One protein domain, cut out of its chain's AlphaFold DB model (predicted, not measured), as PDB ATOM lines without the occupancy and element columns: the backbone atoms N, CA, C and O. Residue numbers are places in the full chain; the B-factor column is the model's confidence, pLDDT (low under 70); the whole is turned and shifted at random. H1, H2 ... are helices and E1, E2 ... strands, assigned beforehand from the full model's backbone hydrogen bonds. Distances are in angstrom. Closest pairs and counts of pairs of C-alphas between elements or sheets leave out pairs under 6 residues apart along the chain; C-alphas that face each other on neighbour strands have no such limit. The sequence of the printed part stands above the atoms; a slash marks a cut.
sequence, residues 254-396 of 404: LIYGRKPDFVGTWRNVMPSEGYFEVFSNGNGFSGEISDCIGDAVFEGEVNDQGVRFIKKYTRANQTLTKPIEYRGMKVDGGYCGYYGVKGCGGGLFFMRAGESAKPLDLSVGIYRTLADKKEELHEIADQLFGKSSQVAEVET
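Overview. This is residues 254 to 396 of the 404 residues of an uncharacterized protein of uncultured archaeon (UniProt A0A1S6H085). A closed barrel of eight strands, E1 to E8, forms the body, and two helices pack on its outside: H2 crosses E7, and H3 runs slantwise over E7. The short H1 sits beside the barrel near one end of H2, and the short H4 follows H3 near the last printed residue. The printed part has 143 residues, with four named helices and eight named strands in the order E1 H1 E2 E3 E4 E5 E6 E7 E8 H2 H3 H4. The ring is antiparallel throughout, and the class is mixed, helices and strands. The whole is compact, with a radius of gyration of the C-alphas of 14.2 A and spans of 43 by 34 by 31 A.

Along the chain. E1 is residues 262 to 266, beginning at C-alpha 262 (-40.358, 2.315, -42.976). E2 is residues 275 to 280, E3 285 to 291, E4 295 to 302 with 20.9 A, and E5 306 to 313 with 22.9 A. E6 is residues 324 to 331 with 21.3 A, E7 334 to 341 with 22.4 A, and E8 345 to 353 with 26.6 A, ending at C-alpha 353 (-42.842, 2.035, -39.282). H1 is residues 271 to 274, H2 359 to 372 with 20.2 A, H3 374 to 385 with 16.1 A, and H4 391 to 394, ending at C-alpha 394 (-17.533, 9.877, -34.539).

Arrangement. E2 to E8 form a meander, each strand the antiparallel neighbour of the one before. In the hairpin of E4 and E5, N 301 and O 308 are 2.8 A apart, within hydrogen-bond range. E8 and E1 close the ring at 152 degrees, with N 265 and O 350 2.8 A apart. E4 bends by 57 degrees at residue 299, and E7 by 53 degrees at residue 337. H2 is on the barrel, outside it, at a height of 8.5 A; its closest C-alphas to E8 are Ile 366 and Phe 350, 5.8 A. It runs across the strands, at 90 degrees to E7 on the local plane. H3, also outside, has a height of 8.2 A and lies over E7, with C-alphas 377 and 337 closest at 6.1 A. It stands at 33 degrees to E7 on the local plane, only just slantwise. H2 and H3 are close but not clearly touching, about perpendicular at 77 degrees, with C-alphas 370 and 377 closest at 7.3 A. H1 touches H2 through residues 359 to 363 of H2 alone; C-alphas 272 and 359 are closest, 5.1 A. H4 is on the barrel; its closest C-alphas to E8 are Val 394 and Gly 347, 7.3 A. Every O i to N i+4 pair is within hydrogen-bond range in H2 and H3; H1 and H4 are too short for such a pair.

Size, cuts and confidence. The two C-alphas farthest apart, Gly 257 and Ser 388, are 44.9 A apart. The printed part has no cut and no long link. The pLDDT is under 70 at residues 316 to 320 and 388 to 396.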
ATOM      1  N   LEU A 254     -40.051  10.660 -51.896       90.44
ATOM      2  CA  LEU A 254     -38.922  10.440 -52.806       90.44
ATOM      3  C   LEU A 254     -39.380   9.675 -54.052       90.44
ATOM      4  O   LEU A 254     -39.076  10.078 -55.181       90.44
ATOM      5  N   ILE A 255     -40.162   8.608 -53.838       88.06
ATOM      6  CA  ILE A 255     -40.707   7.760 -54.898       88.06
ATOM      7  C   ILE A 255     -42.225   7.933 -54.997       88.06
ATOM      8  O   ILE A 255     -42.980   7.622 -54.076       88.06
ATOM      9  N   TYR A 256     -42.688   8.426 -56.146       84.81
ATOM     10  CA  TYR A 256     -44.106   8.684 -56.379       84.81
ATOM     11  C   TYR A 256     -44.915   7.381 -56.479       84.81
ATOM     12  O   TYR A 256     -44.502   6.428 -57.139       84.81
ATOM     13  N   GLY A 257     -46.090   7.349 -55.843       85.75
ATOM     14  CA  GLY A 257     -47.043   6.239 -55.951       85.75
ATOM     15  C   GLY A 257     -46.684   4.966 -55.173       85.75
ATOM     16  O   GLY A 257     -47.438   3.997 -55.250       85.75
ATOM     17  N   ARG A 258     -45.582   4.947 -54.409       89.12
ATOM     18  CA  ARG A 258     -45.203   3.819 -53.543       89.12
ATOM     19  C   ARG A 258     -45.330   4.186 -52.064       89.12
ATOM     20  O   ARG A 258     -44.952   5.274 -51.642       89.12
ATOM     21  N   LYS A 259     -45.842   3.239 -51.281       91.81
ATOM     22  CA  LYS A 259     -45.940   3.304 -49.820       91.81
ATOM     23  C   LYS A 259     -44.745   2.569 -49.206       91.81
ATOM     24  O   LYS A 259     -44.554   1.406 -49.552       91.81
ATOM     25  N   PRO A 260     -43.950   3.203 -48.330       93.88
ATOM     26  CA  PRO A 260     -42.855   2.535 -47.651       93.88
ATOM     27  C   PRO A 260     -43.388   1.722 -46.470       93.88
ATOM     28  O   PRO A 260     -44.410   2.066 -45.864       93.88
ATOM     29  N   ASP A 261     -42.634   0.709 -46.072       93.06
ATOM     30  CA  ASP A 261     -42.844   0.031 -44.795       93.06
ATOM     31  C   ASP A 261     -42.217   0.830 -43.650       93.06
ATOM     32  O   ASP A 261     -42.794   0.938 -42.563       93.06
ATOM     33  N   PHE A 262     -41.064   1.457 -43.922       94.31
ATOM     34  CA  PHE A 262     -40.358   2.315 -42.976       94.31
ATOM     35  C   PHE A 262     -39.900   3.615 -43.623       94.31
ATOM     36  O   PHE A 262     -39.511   3.662 -44.788       94.31
ATOM     37  N   VAL A 263     -39.864   4.664 -42.813       96.12
ATOM     38  CA  VAL A 263     -39.159   5.905 -43.129       96.12
ATOM     39  C   VAL A 263     -38.112   6.146 -42.063       96.12
ATOM     40  O   VAL A 263     -38.347   5.889 -40.877       96.12
ATOM     41  N   GLY A 264     -36.949   6.626 -42.473       95.75
ATOM     42  CA  GLY A 264     -35.836   6.822 -41.566       95.75
ATOM     43  C   GLY A 264     -34.954   7.987 -41.939       95.75
ATOM     44  O   GLY A 264     -35.178   8.680 -42.927       95.75
ATOM     45  N   THR A 265     -33.982   8.234 -41.073       95.69
ATOM     46  CA  THR A 265     -32.935   9.214 -41.287       95.69
ATOM     47  C   THR A 265     -31.604   8.682 -40.777       95.69
ATOM     48  O   THR A 265     -31.545   8.001 -39.748       95.69
ATOM     49  N   TRP A 266     -30.521   9.016 -41.465       94.06
ATOM     50  CA  TRP A 266     -29.182   9.011 -40.880       94.06
ATOM     51  C   TRP A 266     -28.993  10.259 -40.017       94.06
ATOM     52  O   TRP A 266     -29.637  11.286 -40.259       94.06
ATOM     53  N   ARG A 267     -28.116  10.191 -39.009       87.38
ATOM     54  CA  ARG A 267     -27.635  11.389 -38.312       87.38
ATOM     55  C   ARG A 267     -26.807  12.187 -39.311       87.38
ATOM     56  O   ARG A 267     -25.649  11.871 -39.557       87.38
ATOM     57  N   ASN A 268     -27.444  13.187 -39.893       84.56
ATOM     58  CA  ASN A 268     -26.847  14.146 -40.802       84.56
ATOM     59  C   ASN A 268     -27.036  15.546 -40.199       84.56
ATOM     60  O   ASN A 268     -28.037  15.807 -39.526       84.56
ATOM     61  N   VAL A 269     -26.066  16.428 -40.442       84.69
ATOM     62  CA  VAL A 269     -26.133  17.858 -40.121       84.69
ATOM     63  C   VAL A 269     -27.443  18.452 -40.641       84.69
ATOM     64  O   VAL A 269     -28.098  19.200 -39.915       84.69
ATOM     65  N   MET A 270     -27.852  18.087 -41.860       89.00
ATOM     66  CA  MET A 270     -29.110  18.492 -42.487       89.00
ATOM     67  C   MET A 270     -30.112  17.325 -42.442       89.00
ATOM     68  O   MET A 270     -29.925  16.340 -43.158       89.00
ATOM     69  N   PRO A 271     -31.192  17.402 -41.637       93.25
ATOM     70  CA  PRO A 271     -32.134  16.294 -41.474       93.25
ATOM     71  C   PRO A 271     -32.685  15.727 -42.787       93.25
ATOM     72  O   PRO A 271     -32.758  14.512 -42.940       93.25
ATOM     73  N   SER A 272     -33.046  16.583 -43.750       93.94
ATOM     74  CA  SER A 272     -33.558  16.131 -45.053       93.94
ATOM     75  C   SER A 272     -32.548  15.346 -45.894       93.94
ATOM     76  O   SER A 272     -32.950  14.431 -46.602       93.94
ATOM     77  N   GLU A 273     -31.247  15.625 -45.796       91.81
ATOM     78  CA  GLU A 273     -30.226  14.849 -46.521       91.81
ATOM     79  C   GLU A 273     -30.051  13.440 -45.946       91.81
ATOM     80  O   GLU A 273     -29.615  12.524 -46.640       91.81
ATOM     81  N   GLY A 274     -30.399  13.256 -44.671       93.31
ATOM     82  CA  GLY A 274     -30.367  11.958 -44.014       93.31
ATOM     83  C   GLY A 274     -31.557  11.061 -44.353       93.31
ATOM     84  O   GLY A 274     -31.503   9.882 -44.019       93.31
ATOM     85  N   TYR A 275     -32.623  11.588 -44.958       96.12
ATOM     86  CA  TYR A 275     -33.896  10.884 -45.102       96.12
ATOM     87  C   TYR A 275     -33.835   9.715 -46.090       96.12
ATOM     88  O   TYR A 275     -33.277   9.828 -47.182       96.12
ATOM     89  N   PHE A 276     -34.498   8.614 -45.735       96.31
ATOM     90  CA  PHE A 276     -34.669   7.457 -46.607       96.31
ATOM     91  C   PHE A 276     -36.014   6.751 -46.404       96.31
ATOM     92  O   PHE A 276     -36.642   6.816 -45.343       96.31
ATOM     93  N   GLU A 277     -36.434   6.026 -47.436       96.12
ATOM     94  CA  GLU A 277     -37.662   5.238 -47.512       96.12
ATOM     95  C   GLU A 277     -37.303   3.767 -47.752       96.12
ATOM     96  O   GLU A 277     -36.476   3.470 -48.609       96.12
ATOM     97  N   VAL A 278     -37.912   2.845 -47.001       95.19
ATOM     98  CA  VAL A 278     -37.658   1.398 -47.096       95.19
ATOM     99  C   VAL A 278     -38.896   0.687 -47.630       95.19
ATOM    100  O   VAL A 278     -39.991   0.858 -47.088       95.19
ATOM    101  N   PHE A 279     -38.711  -0.152 -48.647       94.50
ATOM    102  CA  PHE A 279     -39.746  -0.959 -49.289       94.50
ATOM    103  C   PHE A 279     -39.347  -2.433 -49.229       94.50
ATOM    104  O   PHE A 279     -38.412  -2.856 -49.904       94.50
ATOM    105  N   SER A 280     -40.043  -3.214 -48.416       91.50
ATOM    106  CA  SER A 280     -39.777  -4.628 -48.171       91.50
ATOM    107  C   SER A 280     -40.548  -5.497 -49.162       91.50
ATOM    108  O   SER A 280     -41.712  -5.247 -49.466       91.50
ATOM    109  N   ASN A 281     -39.933  -6.586 -49.618       88.88
ATOM    110  CA  ASN A 281     -40.537  -7.488 -50.605       88.88
ATOM    111  C   ASN A 281     -41.461  -8.560 -49.987       88.88
ATOM    112  O   ASN A 281     -41.893  -9.478 -50.682       88.88
ATOM    113  N   GLY A 282     -41.737  -8.498 -48.679       76.50
ATOM    114  CA  GLY A 282     -42.613  -9.434 -47.954       76.50
ATOM    115  C   GLY A 282     -42.014 -10.817 -47.643       76.50
ATOM    116  O   GLY A 282     -42.542 -11.517 -46.783       76.50
ATOM    117  N   ASN A 283     -40.898 -11.197 -48.276       70.25
ATOM    118  CA  ASN A 283     -40.167 -12.442 -48.021       70.25
ATOM    119  C   ASN A 283     -38.843 -12.153 -47.295       70.25
ATOM    120  O   ASN A 283     -37.844 -11.792 -47.921       70.25
ATOM    121  N   GLY A 284     -38.837 -12.314 -45.970       80.56
ATOM    122  CA  GLY A 284     -37.701 -11.918 -45.129       80.56
ATOM    123  C   GLY A 284     -37.522 -10.396 -45.058       80.56
ATOM    124  O   GLY A 284     -38.353  -9.636 -45.559       80.56
ATOM    125  N   PHE A 285     -36.440  -9.934 -44.426       88.81
ATOM    126  CA  PHE A 285     -36.126  -8.505 -44.348       88.81
ATOM    127  C   PHE A 285     -35.194  -8.101 -45.497       88.81
ATOM    128  O   PHE A 285     -33.996  -7.884 -45.323       88.81
ATOM    129  N   SER A 286     -35.762  -8.060 -46.701       94.88
ATOM    130  CA  SER A 286     -35.073  -7.664 -47.931       94.88
ATOM    131  C   SER A 286     -35.960  -6.773 -48.795       94.88
ATOM    132  O   SER A 286     -37.192  -6.825 -48.698       94.88
ATOM    133  N   GLY A 287     -35.342  -5.960 -49.650       95.56
ATOM    134  CA  GLY A 287     -36.075  -5.029 -50.498       95.56
ATOM    135  C   GLY A 287     -35.229  -3.894 -51.058       95.56
ATOM    136  O   GLY A 287     -34.067  -4.081 -51.419       95.56
ATOM    137  N   GLU A 288     -35.833  -2.712 -51.125       95.69
ATOM    138  CA  GLU A 288     -35.251  -1.482 -51.654       95.69
ATOM    139  C   GLU A 288     -35.213  -0.377 -50.587       95.69
ATOM    140  O   GLU A 288     -36.145  -0.232 -49.796       95.69
ATOM    141  N   ILE A 289     -34.137   0.408 -50.572       95.62
ATOM    142  CA  ILE A 289     -34.011   1.653 -49.814       95.62
ATOM    143  C   ILE A 289     -33.775   2.779 -50.816       95.62
ATOM    144  O   ILE A 289     -32.794   2.729 -51.557       95.62
ATOM    145  N   SER A 290     -34.628   3.796 -50.794       94.69
ATOM    146  CA  SER A 290     -34.484   5.004 -51.611       94.69
ATOM    147  C   SER A 290     -34.174   6.203 -50.729       94.69
ATOM    148  O   SER A 290     -34.809   6.401 -49.694       94.69
ATOM    149  N   ASP A 291     -33.224   7.028 -51.145       94.25
ATOM    150  CA  ASP A 291     -32.853   8.284 -50.490       94.25
ATOM    151  C   ASP A 291     -32.657   9.399 -51.533       94.25
ATOM    152  O   ASP A 291     -32.965   9.225 -52.717       94.25
ATOM    153  N   CYS A 292     -32.180  10.573 -51.109       92.00
ATOM    154  CA  CYS A 292     -31.899  11.666 -52.040       92.00
ATOM    155  C   CYS A 292     -30.794  11.322 -53.050       92.00
ATOM    156  O   CYS A 292     -30.822  11.854 -54.154       92.00
ATOM    157  N   ILE A 293     -29.856  10.435 -52.707       90.75
ATOM    158  CA  ILE A 293     -28.725  10.033 -53.551       90.75
ATOM    159  C   ILE A 293     -29.195   9.063 -54.637       90.75
ATOM    160  O   ILE A 293     -28.844   9.205 -55.806       90.75
ATOM    161  N   GLY A 294     -29.971   8.048 -54.270       90.69
ATOM    162  CA  GLY A 294     -30.114   6.872 -55.112       90.69
ATOM    163  C   GLY A 294     -31.093   5.837 -54.586       90.69
ATOM    164  O   GLY A 294     -31.603   5.923 -53.471       90.69
ATOM    165  N   ASP A 295     -31.297   4.815 -55.410       92.94
ATOM    166  CA  ASP A 295     -31.973   3.592 -54.999       92.94
ATOM    167  C   ASP A 295     -30.925   2.517 -54.689       92.94
ATOM    168  O   ASP A 295     -29.910   2.354 -55.383       92.94
ATOM    169  N   ALA A 296     -31.175   1.760 -53.634       94.38
ATOM    170  CA  ALA A 296     -30.319   0.692 -53.161       94.38
ATOM    171  C   ALA A 296     -31.136  -0.558 -52.878       94.38
ATOM    172  O   ALA A 296     -32.282  -0.479 -52.456       94.38
ATOM    173  N   VAL A 297     -30.523  -1.720 -53.063       95.44
ATOM    174  CA  VAL A 297     -31.071  -2.977 -52.552       95.44
ATOM    175  C   VAL A 297     -30.561  -3.216 -51.142       95.44
ATOM    176  O   VAL A 297     -29.444  -2.807 -50.801       95.44
ATOM    177  N   PHE A 298     -31.361  -3.899 -50.331       96.00
ATOM    178  CA  PHE A 298     -30.921  -4.383 -49.033       96.00
ATOM    179  C   PHE A 298     -31.364  -5.817 -48.765       96.00
ATOM    180  O   PHE A 298     -32.403  -6.270 -49.245       96.00
ATOM    181  N   GLU A 299     -30.569  -6.509 -47.958       96.44
ATOM    182  CA  GLU A 299     -30.864  -7.851 -47.469       96.44
ATOM    183  C   GLU A 299     -30.397  -7.990 -46.022       96.44
ATOM    184  O   GLU A 299     -29.325  -7.501 -45.648       96.44
ATOM    185  N   GLY A 300     -31.210  -8.648 -45.201       94.44
ATOM    186  CA  GLY A 300     -30.913  -8.852 -43.799       94.44
ATOM    187  C   GLY A 300     -32.018  -9.564 -43.035       94.44
ATOM    188  O   GLY A 300     -32.837 -10.301 -43.585       94.44
ATOM    189  N   GLU A 301     -32.027  -9.318 -41.734       93.00
ATOM    190  CA  GLU A 301     -32.926  -9.922 -40.769       93.00
ATOM    191  C   GLU A 301     -33.458  -8.881 -39.779       93.00
ATOM    192  O   GLU A 301     -32.788  -7.915 -39.404       93.00
ATOM    193  N   VAL A 302     -34.695  -9.108 -39.351       89.44
ATOM    194  CA  VAL A 302     -35.355  -8.391 -38.262       89.44
ATOM    195  C   VAL A 302     -35.882  -9.438 -37.298       89.44
ATOM    196  O   VAL A 302     -36.506 -10.413 -37.717       89.44
ATOM    197  N   ASN A 303     -35.637  -9.236 -36.011       84.62
ATOM    198  CA  ASN A 303     -36.156 -10.079 -34.943       84.62
ATOM    199  C   ASN A 303     -36.565  -9.218 -33.736       84.62
ATOM    200  O   ASN A 303     -36.539  -7.988 -33.788       84.62
ATOM    201  N   ASP A 304     -36.954  -9.864 -32.637       81.50
ATOM    202  CA  ASP A 304     -37.402  -9.158 -31.433       81.50
ATOM    203  C   ASP A 304     -36.302  -8.324 -30.759       81.50
ATOM    204  O   ASP A 304     -36.616  -7.382 -30.031       81.50
ATOM    205  N   GLN A 305     -35.025  -8.632 -31.012       82.56
ATOM    206  CA  GLN A 305     -33.882  -7.901 -30.460       82.56
ATOM    207  C   GLN A 305     -33.519  -6.674 -31.304       82.56
ATOM    208  O   GLN A 305     -33.072  -5.664 -30.760       82.56
ATOM    209  N   GLY A 306     -33.731  -6.721 -32.621       92.81
ATOM    210  CA  GLY A 306     -33.330  -5.624 -33.485       92.81
ATOM    211  C   GLY A 306     -33.359  -5.923 -34.976       92.81
ATOM    212  O   GLY A 306     -34.090  -6.785 -35.461       92.81
ATOM    213  N   VAL A 307     -32.553  -5.158 -35.703       94.56
ATOM    214  CA  VAL A 307     -32.440  -5.183 -37.159       94.56
ATOM    215  C   VAL A 307     -30.977  -5.276 -37.567       94.56
ATOM    216  O   VAL A 307     -30.117  -4.594 -37.001       94.56
ATOM    217  N   ARG A 308     -30.692  -6.100 -38.572       95.50
ATOM    218  CA  ARG A 308     -29.378  -6.189 -39.203       95.50
ATOM    219  C   ARG A 308     -29.540  -6.369 -40.700       95.50
ATOM    220  O   ARG A 308     -30.191  -7.311 -41.125       95.50
ATOM    221  N   PHE A 309     -28.931  -5.505 -41.503       96.12
ATOM    222  CA  PHE A 309     -28.996  -5.624 -42.961       96.12
ATOM    223  C   PHE A 309     -27.791  -4.999 -43.649       96.12
ATOM    224  O   PHE A 309     -27.041  -4.229 -43.054       96.12
ATOM    225  N   ILE A 310     -27.608  -5.338 -44.921       95.75
ATOM    226  CA  ILE A 310     -26.581  -4.770 -45.788       95.75
ATOM    227  C   ILE A 310     -27.275  -4.028 -46.926       95.75
ATOM    228  O   ILE A 310     -28.092  -4.617 -47.627       95.75
ATOM    229  N   LYS A 311     -26.932  -2.752 -47.122       94.88
ATOM    230  CA  LYS A 311     -27.399  -1.896 -48.223       94.88
ATOM    231  C   LYS A 311     -26.334  -1.821 -49.319       94.88
ATOM    232  O   LYS A 311     -25.148  -1.662 -49.022       94.88
ATOM    233  N   LYS A 312     -26.754  -1.863 -50.585       93.69
ATOM    234  CA  LYS A 312     -25.895  -1.641 -51.757       93.69
ATOM    235  C   LYS A 312     -26.635  -0.837 -52.827       93.69
ATOM    236  O   LYS A 312     -27.692  -1.260 -53.287       93.69
ATOM    237  N   TYR A 313     -26.072   0.294 -53.252       90.75
ATOM    238  CA  TYR A 313     -26.662   1.093 -54.328       90.75
ATOM    239  C   TYR A 313     -26.667   0.336 -55.659       90.75
ATOM    240  O   TYR A 313     -25.691  -0.329 -56.014       90.75
ATOM    241  N   THR A 314     -27.776   0.435 -56.394       84.62
ATOM    242  CA  THR A 314     -27.945  -0.229 -57.699       84.62
ATOM    243  C   THR A 314     -27.260   0.546 -58.820       84.62
ATOM    244  O   THR A 314     -26.717  -0.050 -59.748       84.62
ATOM    245  N   ARG A 315     -27.260   1.878 -58.706       72.31
ATOM    246  CA  ARG A 315     -26.556   2.829 -59.565       72.31
ATOM    247  C   ARG A 315     -26.074   3.973 -58.685       72.31
ATOM    248  O   ARG A 315     -26.883   4.760 -58.208       72.31
ATOM    249  N   ALA A 316     -24.777   4.040 -58.434       59.72
ATOM    250  CA  ALA A 316     -24.180   5.169 -57.740       59.72
ATOM    251  C   ALA A 316     -22.808   5.476 -58.331       59.72
ATOM    252  O   ALA A 316     -22.212   4.626 -59.000       59.72
ATOM    253  N   ASN A 317     -22.313   6.688 -58.067       59.22
ATOM    254  CA  ASN A 317     -20.934   7.052 -58.369       59.22
ATOM    255  C   ASN A 317     -19.975   6.005 -57.759       59.22
ATOM    256  O   ASN A 317     -20.295   5.387 -56.738       59.22
ATOM    257  N   GLN A 318     -18.818   5.770 -58.385       55.06
ATOM    258  CA  GLN A 318     -17.912   4.653 -58.078       55.06
ATOM    259  C   GLN A 318     -17.561   4.546 -56.578       55.06
ATOM    260  O   GLN A 318     -17.402   3.441 -56.052       55.06
ATOM    261  N   THR A 319     -17.528   5.676 -55.868       53.84
ATOM    262  CA  THR A 319     -17.288   5.805 -54.421       53.84
ATOM    263  C   THR A 319     -18.352   5.140 -53.534       53.84
ATOM    264  O   THR A 319     -18.021   4.639 -52.461       53.84
ATOM    265  N   LEU A 320     -19.608   5.060 -53.978       64.69
ATOM    266  CA  LEU A 320     -20.757   4.551 -53.208       64.69
ATOM    267  C   LEU A 320     -21.072   3.067 -53.478       64.69
ATOM    268  O   LEU A 320     -22.107   2.547 -53.070       64.69
ATOM    269  N   THR A 321     -20.182   2.354 -54.166       71.50
ATOM    270  CA  THR A 321     -20.401   0.948 -54.554       71.50
ATOM    271  C   THR A 321     -20.147  -0.060 -53.428       71.50
ATOM    272  O   THR A 321     -20.506  -1.237 -53.556       71.50
ATOM    273  N   LYS A 322     -19.535   0.372 -52.316       86.44
ATOM    274  CA  LYS A 322     -19.219  -0.501 -51.180       86.44
ATOM    275  C   LYS A 322     -20.488  -0.859 -50.390       86.44
ATOM    276  O   LYS A 322     -21.295   0.028 -50.120       86.44
ATOM    277  N   PRO A 323     -20.658  -2.129 -49.974       91.19
ATOM    278  CA  PRO A 323     -21.749  -2.515 -49.086       91.19
ATOM    279  C   PRO A 323     -21.688  -1.767 -47.749       91.19
ATOM    280  O   PRO A 323     -20.616  -1.655 -47.147       91.19
ATOM    281  N   ILE A 324     -22.842  -1.293 -47.283       92.81
ATOM    282  CA  ILE A 324     -23.008  -0.586 -46.009       92.81
ATOM    283  C   ILE A 324     -23.745  -1.526 -45.055       92.81
ATOM    284  O   ILE A 324     -24.868  -1.934 -45.345       92.81
ATOM    285  N   GLU A 325     -23.123  -1.889 -43.936       95.31
ATOM    286  CA  GLU A 325     -23.741  -2.734 -42.909       95.31
ATOM    287  C   GLU A 325     -24.502  -1.865 -41.907       95.31
ATOM    288  O   GLU A 325     -23.994  -0.843 -41.459       95.31
ATOM    289  N   TYR A 326     -25.706  -2.299 -41.544       95.94
ATOM    290  CA  TYR A 326     -26.589  -1.676 -40.566       95.94
ATOM    291  C   TYR A 326     -26.852  -2.642 -39.420       95.94
ATOM    292  O   TYR A 326     -27.114  -3.827 -39.647       95.94
ATOM    293  N   ARG A 327     -26.834  -2.123 -38.191       95.94
ATOM    294  CA  ARG A 327     -27.241  -2.830 -36.972       95.94
ATOM    295  C   ARG A 327     -27.995  -1.886 -36.058       95.94
ATOM    296  O   ARG A 327     -27.518  -0.788 -35.796       95.94
ATOM    297  N   GLY A 328     -29.143  -2.308 -35.551       96.06
ATOM    298  CA  GLY A 328     -29.928  -1.493 -34.633       96.06
ATOM    299  C   GLY A 328     -30.792  -2.307 -33.693       96.06
ATOM    300  O   GLY A 328     -31.096  -3.464 -33.957       96.06
ATOM    301  N   MET A 329     -31.204  -1.672 -32.605       95.44
ATOM    302  CA  MET A 329     -32.169  -2.193 -31.644       95.44
ATOM    303  C   MET A 329     -33.560  -1.631 -31.921       95.44
ATOM    304  O   MET A 329     -33.718  -0.590 -32.563       95.44
ATOM    305  N   LYS A 330     -34.579  -2.305 -31.395       94.19
ATOM    306  CA  LYS A 330     -35.968  -1.850 -31.472       94.19
ATOM    307  C   LYS A 330     -36.209  -0.645 -30.551       94.19
ATOM    308  O   LYS A 330     -35.899  -0.694 -29.360       94.19
ATOM    309  N   VAL A 331     -36.804   0.418 -31.089       91.62
ATOM    310  CA  VAL A 331     -37.210   1.626 -30.343       91.62
ATOM    311  C   VAL A 331     -38.517   2.173 -30.908       91.62
ATOM    312  O   VAL A 331     -38.669   2.210 -32.121       91.62
ATOM    313  N   ASP A 332     -39.470   2.553 -30.055       79.75
ATOM    314  CA  ASP A 332     -40.696   3.304 -30.394       79.75
ATOM    315  C   ASP A 332     -41.300   3.043 -31.792       79.75
ATOM    316  O   ASP A 332     -41.370   3.924 -32.648       79.75
ATOM    317  N   GLY A 333     -41.756   1.809 -32.041       85.06
ATOM    318  CA  GLY A 333     -42.397   1.450 -33.316       85.06
ATOM    319  C   GLY A 333     -41.443   1.408 -34.520       85.06
ATOM    320  O   GLY A 333     -41.882   1.505 -35.666       85.06
ATOM    321  N   GLY A 334     -40.143   1.272 -34.265       91.81
ATOM    322  CA  GLY A 334     -39.068   1.346 -35.241       91.81
ATOM    323  C   GLY A 334     -37.753   0.747 -34.741       91.81
ATOM    324  O   GLY A 334     -37.738  -0.138 -33.880       91.81
ATOM    325  N   TYR A 335     -36.648   1.241 -35.295       94.94
ATOM    326  CA  TYR A 335     -35.288   0.804 -35.002       94.94
ATOM    327  C   TYR A 335     -34.314   1.978 -34.977       94.94
ATOM    328  O   TYR A 335     -34.444   2.927 -35.752       94.94
ATOM    329  N   CYS A 336     -33.297   1.878 -34.128       95.75
ATOM    330  CA  CYS A 336     -32.197   2.829 -34.054       95.75
ATOM    331  C   CYS A 336     -30.882   2.092 -33.828       95.75
ATOM    332  O   CYS A 336     -30.843   1.085 -33.119       95.75
ATOM    333  N   GLY A 337     -29.811   2.580 -34.436       95.62
ATOM    334  CA  GLY A 337     -28.491   1.993 -34.284       95.62
ATOM    335  C   GLY A 337     -27.476   2.639 -35.202       95.62
ATOM    336  O   GLY A 337     -27.593   3.821 -35.515       95.62
ATOM    337  N   TYR A 338     -26.500   1.855 -35.648       94.81
ATOM    338  CA  TYR A 338     -25.393   2.328 -36.467       94.81
ATOM    339  C   TYR A 338     -25.379   1.691 -37.847       94.81
ATOM    340  O   TYR A 338     -25.782   0.543 -38.045       94.81
ATOM    341  N   TYR A 339     -24.871   2.456 -38.801       93.88
ATOM    342  CA  TYR A 339     -24.506   1.986 -40.124       93.88
ATOM    343  C   TYR A 339     -23.032   2.261 -40.371       93.88
ATOM    344  O   TYR A 339     -22.493   3.209 -39.805       93.88
ATOM    345  N   GLY A 340     -22.379   1.485 -41.226       90.81
ATOM    346  CA  GLY A 340     -20.985   1.733 -41.559       90.81
ATOM    347  C   GLY A 340     -20.460   0.917 -42.724       90.81
ATOM    348  O   GLY A 340     -21.010  -0.119 -43.101       90.81
ATOM    349  N   VAL A 341     -19.355   1.396 -43.288       86.19
ATOM    350  CA  VAL A 341     -18.574   0.674 -44.292       86.19
ATOM    351  C   VAL A 341     -17.308   0.171 -43.617       86.19
ATOM    352  O   VAL A 341     -16.604   0.925 -42.941       86.19
ATOM    353  N   LYS A 342     -16.994  -1.113 -43.804       78.88
ATOM    354  CA  LYS A 342     -15.822  -1.745 -43.186       78.88
ATOM    355  C   LYS A 342     -14.545  -0.943 -43.484       78.88
ATOM    356  O   LYS A 342     -14.134  -0.838 -44.637       78.88
ATOM    357  N   GLY A 343     -13.922  -0.405 -42.433       73.19
ATOM    358  CA  GLY A 343     -12.685   0.382 -42.510       73.19
ATOM    359  C   GLY A 343     -12.846   1.858 -42.898       73.19
ATOM    360  O   GLY A 343     -11.835   2.539 -43.017       73.19
ATOM    361  N   CYS A 344     -14.071   2.364 -43.091       71.69
ATOM    362  CA  CYS A 344     -14.325   3.763 -43.472       71.69
ATOM    363  C   CYS A 344     -15.171   4.541 -42.444       71.69
ATOM    364  O   CYS A 344     -15.463   5.711 -42.667       71.69
ATOM    365  N   GLY A 345     -15.556   3.909 -41.332       75.19
ATOM    366  CA  GLY A 345     -16.415   4.516 -40.316       75.19
ATOM    367  C   GLY A 345     -17.904   4.381 -40.638       75.19
ATOM    368  O   GLY A 345     -18.314   3.552 -41.459       75.19
ATOM    369  N   GLY A 346     -18.720   5.162 -39.938       82.44
ATOM    370  CA  GLY A 346     -20.167   5.035 -39.976       82.44
ATOM    371  C   GLY A 346     -20.882   6.101 -39.157       82.44
ATOM    372  O   GLY A 346     -20.251   7.029 -38.659       82.44
ATOM    373  N   GLY A 347     -22.196   5.973 -39.017       89.69
ATOM    374  CA  GLY A 347     -23.017   6.938 -38.293       89.69
ATOM    375  C   GLY A 347     -24.267   6.310 -37.693       89.69
ATOM    376  O   GLY A 347     -24.524   5.119 -37.859       89.69
ATOM    377  N   LEU A 348     -25.051   7.123 -36.989       94.12
ATOM    378  CA  LEU A 348     -26.332   6.706 -36.423       94.12
ATOM    379  C   LEU A 348     -27.428   6.694 -37.493       94.12
ATOM    380  O   LEU A 348     -27.440   7.535 -38.393       94.12
ATOM    381  N   PHE A 349     -28.391   5.793 -37.354       96.25
ATOM    382  CA  PHE A 349     -29.652   5.838 -38.084       96.25
ATOM    383  C   PHE A 349     -30.833   5.645 -37.137       96.25
ATOM    384  O   PHE A 349     -30.724   5.024 -36.078       96.25
ATOM    385  N   PHE A 350     -31.979   6.154 -37.559       96.12
ATOM    386  CA  PHE A 350     -33.268   5.915 -36.930       96.12
ATOM    387  C   PHE A 350     -34.303   5.697 -38.020       96.12
ATOM    388  O   PHE A 350     -34.347   6.453 -38.985       96.12
ATOM    389  N   MET A 351     -35.146   4.685 -37.878       95.31
ATOM    390  CA  MET A 351     -36.273   4.459 -38.775       95.31
ATOM    391  C   MET A 351     -37.490   4.013 -37.989       95.31
ATOM    392  O   MET A 351     -37.361   3.328 -36.982       95.31
ATOM    393  N   ARG A 352     -38.679   4.371 -38.457       93.75
ATOM    394  CA  ARG A 352     -39.945   3.978 -37.835       93.75
ATOM    395  C   ARG A 352     -40.903   3.427 -38.868       93.75
ATOM    396  O   ARG A 352     -40.836   3.807 -40.038       93.75
ATOM    397  N   ALA A 353     -41.792   2.548 -38.425       91.00
ATOM    398  CA  ALA A 353     -42.842   2.035 -39.282       91.00
ATOM    399  C   ALA A 353     -43.783   3.167 -39.727       91.00
ATOM    400  O   ALA A 353     -44.069   4.105 -38.973       91.00
ATOM    401  N   GLY A 354     -44.300   3.048 -40.946       78.94
ATOM    402  CA  GLY A 354     -45.313   3.951 -41.483       78.94
ATOM    403  C   GLY A 354     -44.767   5.098 -42.334       78.94
ATOM    404  O   GLY A 354     -43.588   5.177 -42.658       78.94
ATOM    405  N   GLU A 355     -45.673   5.985 -42.751       70.62
ATOM    406  CA  GLU A 355     -45.496   6.735 -44.006       70.62
ATOM    407  C   GLU A 355     -45.270   8.243 -43.856       70.62
ATOM    408  O   GLU A 355     -45.010   8.919 -44.848       70.62
ATOM    409  N   SER A 356     -45.423   8.802 -42.656       70.69
ATOM    410  CA  SER A 356     -45.671  10.246 -42.493       70.69
ATOM    411  C   SER A 356     -44.676  10.972 -41.587       70.69
ATOM    412  O   SER A 356     -44.999  12.005 -41.003       70.69
ATOM    413  N   ALA A 357     -43.461  10.446 -41.424       85.62
ATOM    414  CA  ALA A 357     -42.438  11.138 -40.642       85.62
ATOM    415  C   ALA A 357     -41.768  12.243 -41.455       85.62
ATOM    416  O   ALA A 357     -41.268  11.985 -42.549       85.62
ATOM    417  N   LYS A 358     -41.712  13.455 -40.898       92.25
ATOM    418  CA  LYS A 358     -40.892  14.525 -41.467       92.25
ATOM    419  C   LYS A 358     -39.420  14.282 -41.114       92.25
ATOM    420  O   LYS A 358     -39.154  13.790 -40.013       92.25
ATOM    421  N   PRO A 359     -38.463  14.684 -41.970       94.06
ATOM    422  CA  PRO A 359     -37.035  14.497 -41.701       94.06
ATOM    423  C   PRO A 359     -36.584  15.036 -40.338       94.06
ATOM    424  O   PRO A 359     -35.892  14.353 -39.587       94.06
ATOM    425  N   LEU A 360     -37.054  16.231 -39.963       94.81
ATOM    426  CA  LEU A 360     -36.737  16.826 -38.666       94.81
ATOM    427  C   LEU A 360     -37.245  15.978 -37.488       94.81
ATOM    428  O   LEU A 360     -36.522  15.812 -36.513       94.81
ATOM    429  N   ASP A 361     -38.450  15.409 -37.575       94.25
ATOM    430  CA  ASP A 361     -39.015  14.589 -36.495       94.25
ATOM    431  C   ASP A 361     -38.205  13.301 -36.294       94.25
ATOM    432  O   ASP A 361     -37.990  12.866 -35.163       94.25
ATOM    433  N   LEU A 362     -37.727  12.706 -37.391       94.81
ATOM    434  CA  LEU A 362     -36.845  11.540 -37.357       94.81
ATOM    435  C   LEU A 362     -35.490  11.882 -36.726       94.81
ATOM    436  O   LEU A 362     -34.989  11.121 -35.900       94.81
ATOM    437  N   SER A 363     -34.924  13.045 -37.063       94.69
ATOM    438  CA  SER A 363     -33.658  13.524 -36.496       94.69
ATOM    439  C   SER A 363     -33.785  13.791 -34.988       94.69
ATOM    440  O   SER A 363     -32.960  13.332 -34.201       94.69
ATOM    441  N   VAL A 364     -34.890  14.402 -34.544       94.56
ATOM    442  CA  VAL A 364     -35.220  14.531 -33.110       94.56
ATOM    443  C   VAL A 364     -35.344  13.157 -32.436       94.56
ATOM    444  O   VAL A 364     -34.922  12.998 -31.290       94.56
ATOM    445  N   GLY A 365     -35.883  12.158 -33.144       93.69
ATOM    446  CA  GLY A 365     -35.939  10.766 -32.690       93.69
ATOM    447  C   GLY A 365     -34.560  10.159 -32.414       93.69
ATOM    448  O   GLY A 365     -34.390   9.504 -31.384       93.69
ATOM    449  N   ILE A 366     -33.561  10.442 -33.264       93.12
ATOM    450  CA  ILE A 366     -32.159  10.060 -33.013       93.12
ATOM    451  C   ILE A 366     -31.677  10.667 -31.699       93.12
ATOM    452  O   ILE A 366     -31.212   9.936 -30.831       93.12
ATOM    453  N   TYR A 367     -31.800  11.987 -31.534       93.81
ATOM    454  CA  TYR A 367     -31.252  12.665 -30.355       93.81
ATOM    455  C   TYR A 367     -31.926  12.233 -29.057       93.81
ATOM    456  O   TYR A 367     -31.256  12.114 -28.036       93.81
ATOM    457  N   ARG A 368     -33.234  11.960 -29.093       94.38
ATOM    458  CA  ARG A 368     -33.948  11.410 -27.936       94.38
ATOM    459  C   ARG A 368     -33.429  10.020 -27.590       94.38
ATOM    460  O   ARG A 368     -33.071   9.771 -26.448       94.38
ATOM    461  N   THR A 369     -33.321   9.143 -28.587       92.69
ATOM    462  CA  THR A 369     -32.812   7.781 -28.373       92.69
ATOM    463  C   THR A 369     -31.379   7.802 -27.845       92.69
ATOM    464  O   THR A 369     -31.050   7.020 -26.963       92.69
ATOM    465  N   LEU A 370     -30.540   8.716 -28.339       90.62
ATOM    466  CA  LEU A 370     -29.173   8.886 -27.855       90.62
ATOM    467  C   LEU A 370     -29.123   9.353 -26.395       90.62
ATOM    468  O   LEU A 370     -28.269   8.891 -25.647       90.62
ATOM    469  N   ALA A 371     -30.032  10.240 -25.984       90.00
ATOM    470  CA  ALA A 371     -30.130  10.682 -24.596       90.00
ATOM    471  C   ALA A 371     -30.606   9.557 -23.660       90.00
ATOM    472  O   ALA A 371     -30.089   9.427 -22.553       90.00
ATOM    473  N   ASP A 372     -31.549   8.731 -24.122       93.38
ATOM    474  CA  ASP A 372     -32.215   7.726 -23.288       93.38
ATOM    475  C   ASP A 372     -31.495   6.366 -23.267       93.38
ATOM    476  O   ASP A 372     -31.602   5.635 -22.287       93.38
ATOM    477  N   LYS A 373     -30.796   6.004 -24.352       93.56
ATOM    478  CA  LYS A 373     -30.251   4.653 -24.601       93.56
ATOM    479  C   LYS A 373     -28.797   4.657 -25.075       93.56
ATOM    480  O   LYS A 373     -28.411   3.938 -26.002       93.56
ATOM    481  N   LYS A 374     -27.990   5.548 -24.496       90.31
ATOM    482  CA  LYS A 374     -26.590   5.748 -24.896       90.31
ATOM    483  C   LYS A 374     -25.755   4.471 -24.771       90.31
ATOM    484  O   LYS A 374     -24.963   4.169 -25.660       90.31
ATOM    485  N   GLU A 375     -25.928   3.730 -23.678       91.25
ATOM    486  CA  GLU A 375     -25.136   2.530 -23.389       91.25
ATOM    487  C   GLU A 375     -25.428   1.409 -24.393       91.25
ATOM    488  O   GLU A 375     -24.499   0.856 -24.980       91.25
ATOM    489  N   GLU A 376     -26.700   1.143 -24.695       93.56
ATOM    490  CA  GLU A 376     -27.085   0.126 -25.678       93.56
ATOM    491  C   GLU A 376     -26.627   0.493 -27.098       93.56
ATOM    492  O   GLU A 376     -26.217  -0.369 -27.877       93.56
ATOM    493  N   LEU A 377     -26.651   1.784 -27.444       91.31
ATOM    494  CA  LEU A 377     -26.105   2.268 -28.712       91.31
ATOM    495  C   LEU A 377     -24.587   2.049 -28.794       91.31
ATOM    496  O   LEU A 377     -24.101   1.588 -29.829       91.31
ATOM    497  N   HIS A 378     -23.842   2.304 -27.717       89.06
ATOM    498  CA  HIS A 378     -22.408   2.009 -27.676       89.06
ATOM    499  C   HIS A 378     -22.112   0.517 -27.869       89.06
ATOM    500  O   HIS A 378     -21.195   0.177 -28.614       89.06
ATOM    501  N   GLU A 379     -22.908  -0.382 -27.284       90.81
ATOM    502  CA  GLU A 379     -22.741  -1.825 -27.508       90.81
ATOM    503  C   GLU A 379     -22.939  -2.209 -28.983       90.81
ATOM    504  O   GLU A 379     -22.188  -3.022 -29.527       90.81
ATOM    505  N   ILE A 380     -23.922  -1.610 -29.661       90.88
ATOM    506  CA  ILE A 380     -24.149  -1.827 -31.097       90.88
ATOM    507  C   ILE A 380     -22.969  -1.297 -31.920       90.88
ATOM    508  O   ILE A 380     -22.532  -1.961 -32.866       90.88
ATOM    509  N   ALA A 381     -22.435  -0.127 -31.563       89.12
ATOM    510  CA  ALA A 381     -21.258   0.437 -32.215       89.12
ATOM    511  C   ALA A 381     -20.035  -0.482 -32.052       89.12
ATOM    512  O   ALA A 381     -19.382  -0.806 -33.044       89.12
ATOM    513  N   ASP A 382     -19.783  -0.994 -30.846       88.38
ATOM    514  CA  ASP A 382     -18.705  -1.948 -30.565       88.38
ATOM    515  C   ASP A 382     -18.836  -3.236 -31.385       88.38
ATOM    516  O   ASP A 382     -17.841  -3.794 -31.851       88.38
ATOM    517  N   GLN A 383     -20.060  -3.719 -31.592       87.12
ATOM    518  CA  GLN A 383     -20.310  -4.894 -32.425       87.12
ATOM    519  C   GLN A 383     -20.044  -4.642 -33.915       87.12
ATOM    520  O   GLN A 383     -19.702  -5.585 -34.636       87.12
ATOM    521  N   LEU A 384     -20.249  -3.410 -34.387       85.06
ATOM    522  CA  LEU A 384     -20.101  -3.039 -35.794       85.06
ATOM    523  C   LEU A 384     -18.659  -2.633 -36.142       85.06
ATOM    524  O   LEU A 384     -18.157  -2.991 -37.207       85.06
ATOM    525  N   PHE A 385     -17.986  -1.922 -35.238       85.81
ATOM    526  CA  PHE A 385     -16.678  -1.303 -35.474       85.81
ATOM    527  C   PHE A 385     -15.538  -1.908 -34.632       85.81
ATOM    528  O   PHE A 385     -14.367  -1.724 -34.968       85.81
ATOM    529  N   GLY A 386     -15.863  -2.695 -33.601       84.38
ATOM    530  CA  GLY A 386     -14.917  -3.293 -32.657       84.38
ATOM    531  C   GLY A 386     -14.648  -2.415 -31.426       84.38
ATOM    532  O   GLY A 386     -14.629  -1.196 -31.510       84.38
ATOM    533  N   LYS A 387     -14.338  -3.036 -30.279       73.94
ATOM    534  CA  LYS A 387     -14.116  -2.366 -28.972       73.94
ATOM    535  C   LYS A 387     -12.974  -1.333 -28.925       73.94
ATOM    536  O   LYS A 387     -12.798  -0.655 -27.919       73.94
ATOM    537  N   SER A 388     -12.139  -1.266 -29.963       57.28
ATOM    538  CA  SER A 388     -11.000  -0.343 -30.065       57.28
ATOM    539  C   SER A 388     -11.259   0.851 -30.983       57.28
ATOM    540  O   SER A 388     -10.385   1.708 -31.109       57.28
ATOM    541  N   SER A 389     -12.407   0.912 -31.665       52.69
ATOM    542  CA  SER A 389     -12.764   2.100 -32.433       52.69
ATOM    543  C   SER A 389     -13.201   3.187 -31.461       52.69
ATOM    544  O   SER A 389     -14.115   2.975 -30.670       52.69
ATOM    545  N   GLN A 390     -12.552   4.346 -31.506       51.47
ATOM    546  CA  GLN A 390     -12.992   5.546 -30.806       51.47
ATOM    547  C   GLN A 390     -14.359   5.980 -31.362       51.47
ATOM    548  O   GLN A 390     -14.448   6.873 -32.196       51.47
ATOM    549  N   VAL A 391     -15.449   5.360 -30.900       50.94
ATOM    550  CA  VAL A 391     -16.827   5.811 -31.180       50.94
ATOM    551  C   VAL A 391     -16.989   7.276 -30.729       50.94
ATOM    552  O   VAL A 391     -17.693   8.053 -31.368       50.94
ATOM    553  N   ALA A 392     -16.205   7.691 -29.725       43.56
ATOM    554  CA  ALA A 392     -16.070   9.067 -29.251       43.56
ATOM    555  C   ALA A 392     -15.540  10.081 -30.298       43.56
ATOM    556  O   ALA A 392     -15.854  11.265 -30.189       43.56
ATOM    557  N   GLU A 393     -14.786   9.665 -31.327       44.28
ATOM    558  CA  GLU A 393     -14.368  10.576 -32.414       44.28
ATOM    559  C   GLU A 393     -15.445  10.740 -33.504       44.28
ATOM    560  O   GLU A 393     -15.481  11.761 -34.191       44.28
ATOM    561  N   VAL A 394     -16.373   9.783 -33.628       47.12
ATOM    562  CA  VAL A 394     -17.533   9.877 -34.539       47.12
ATOM    563  C   VAL A 394     -18.620  10.790 -33.958       47.12
ATOM    564  O   VAL A 394     -19.368  11.417 -34.704       47.12
ATOM    565  N   GLU A 395     -18.698  10.918 -32.629       46.59
ATOM    566  CA  GLU A 395     -19.630  11.839 -31.964       46.59
ATOM    567  C   GLU A 395     -19.186  13.310 -32.000       46.59
ATOM    568  O   GLU A 395     -20.040  14.184 -31.848       46.59
ATOM    569  N   THR A 396     -17.890  13.585 -32.212       40.97
ATOM    570  CA  THR A 396     -17.273  14.920 -32.056       40.97
ATOM    571  C   THR A 396     -16.795  15.569 -33.356       40.97
ATOM    572  O   THR A 396     -16.554  16.777 -33.376       40.97
TER     573      THR A 396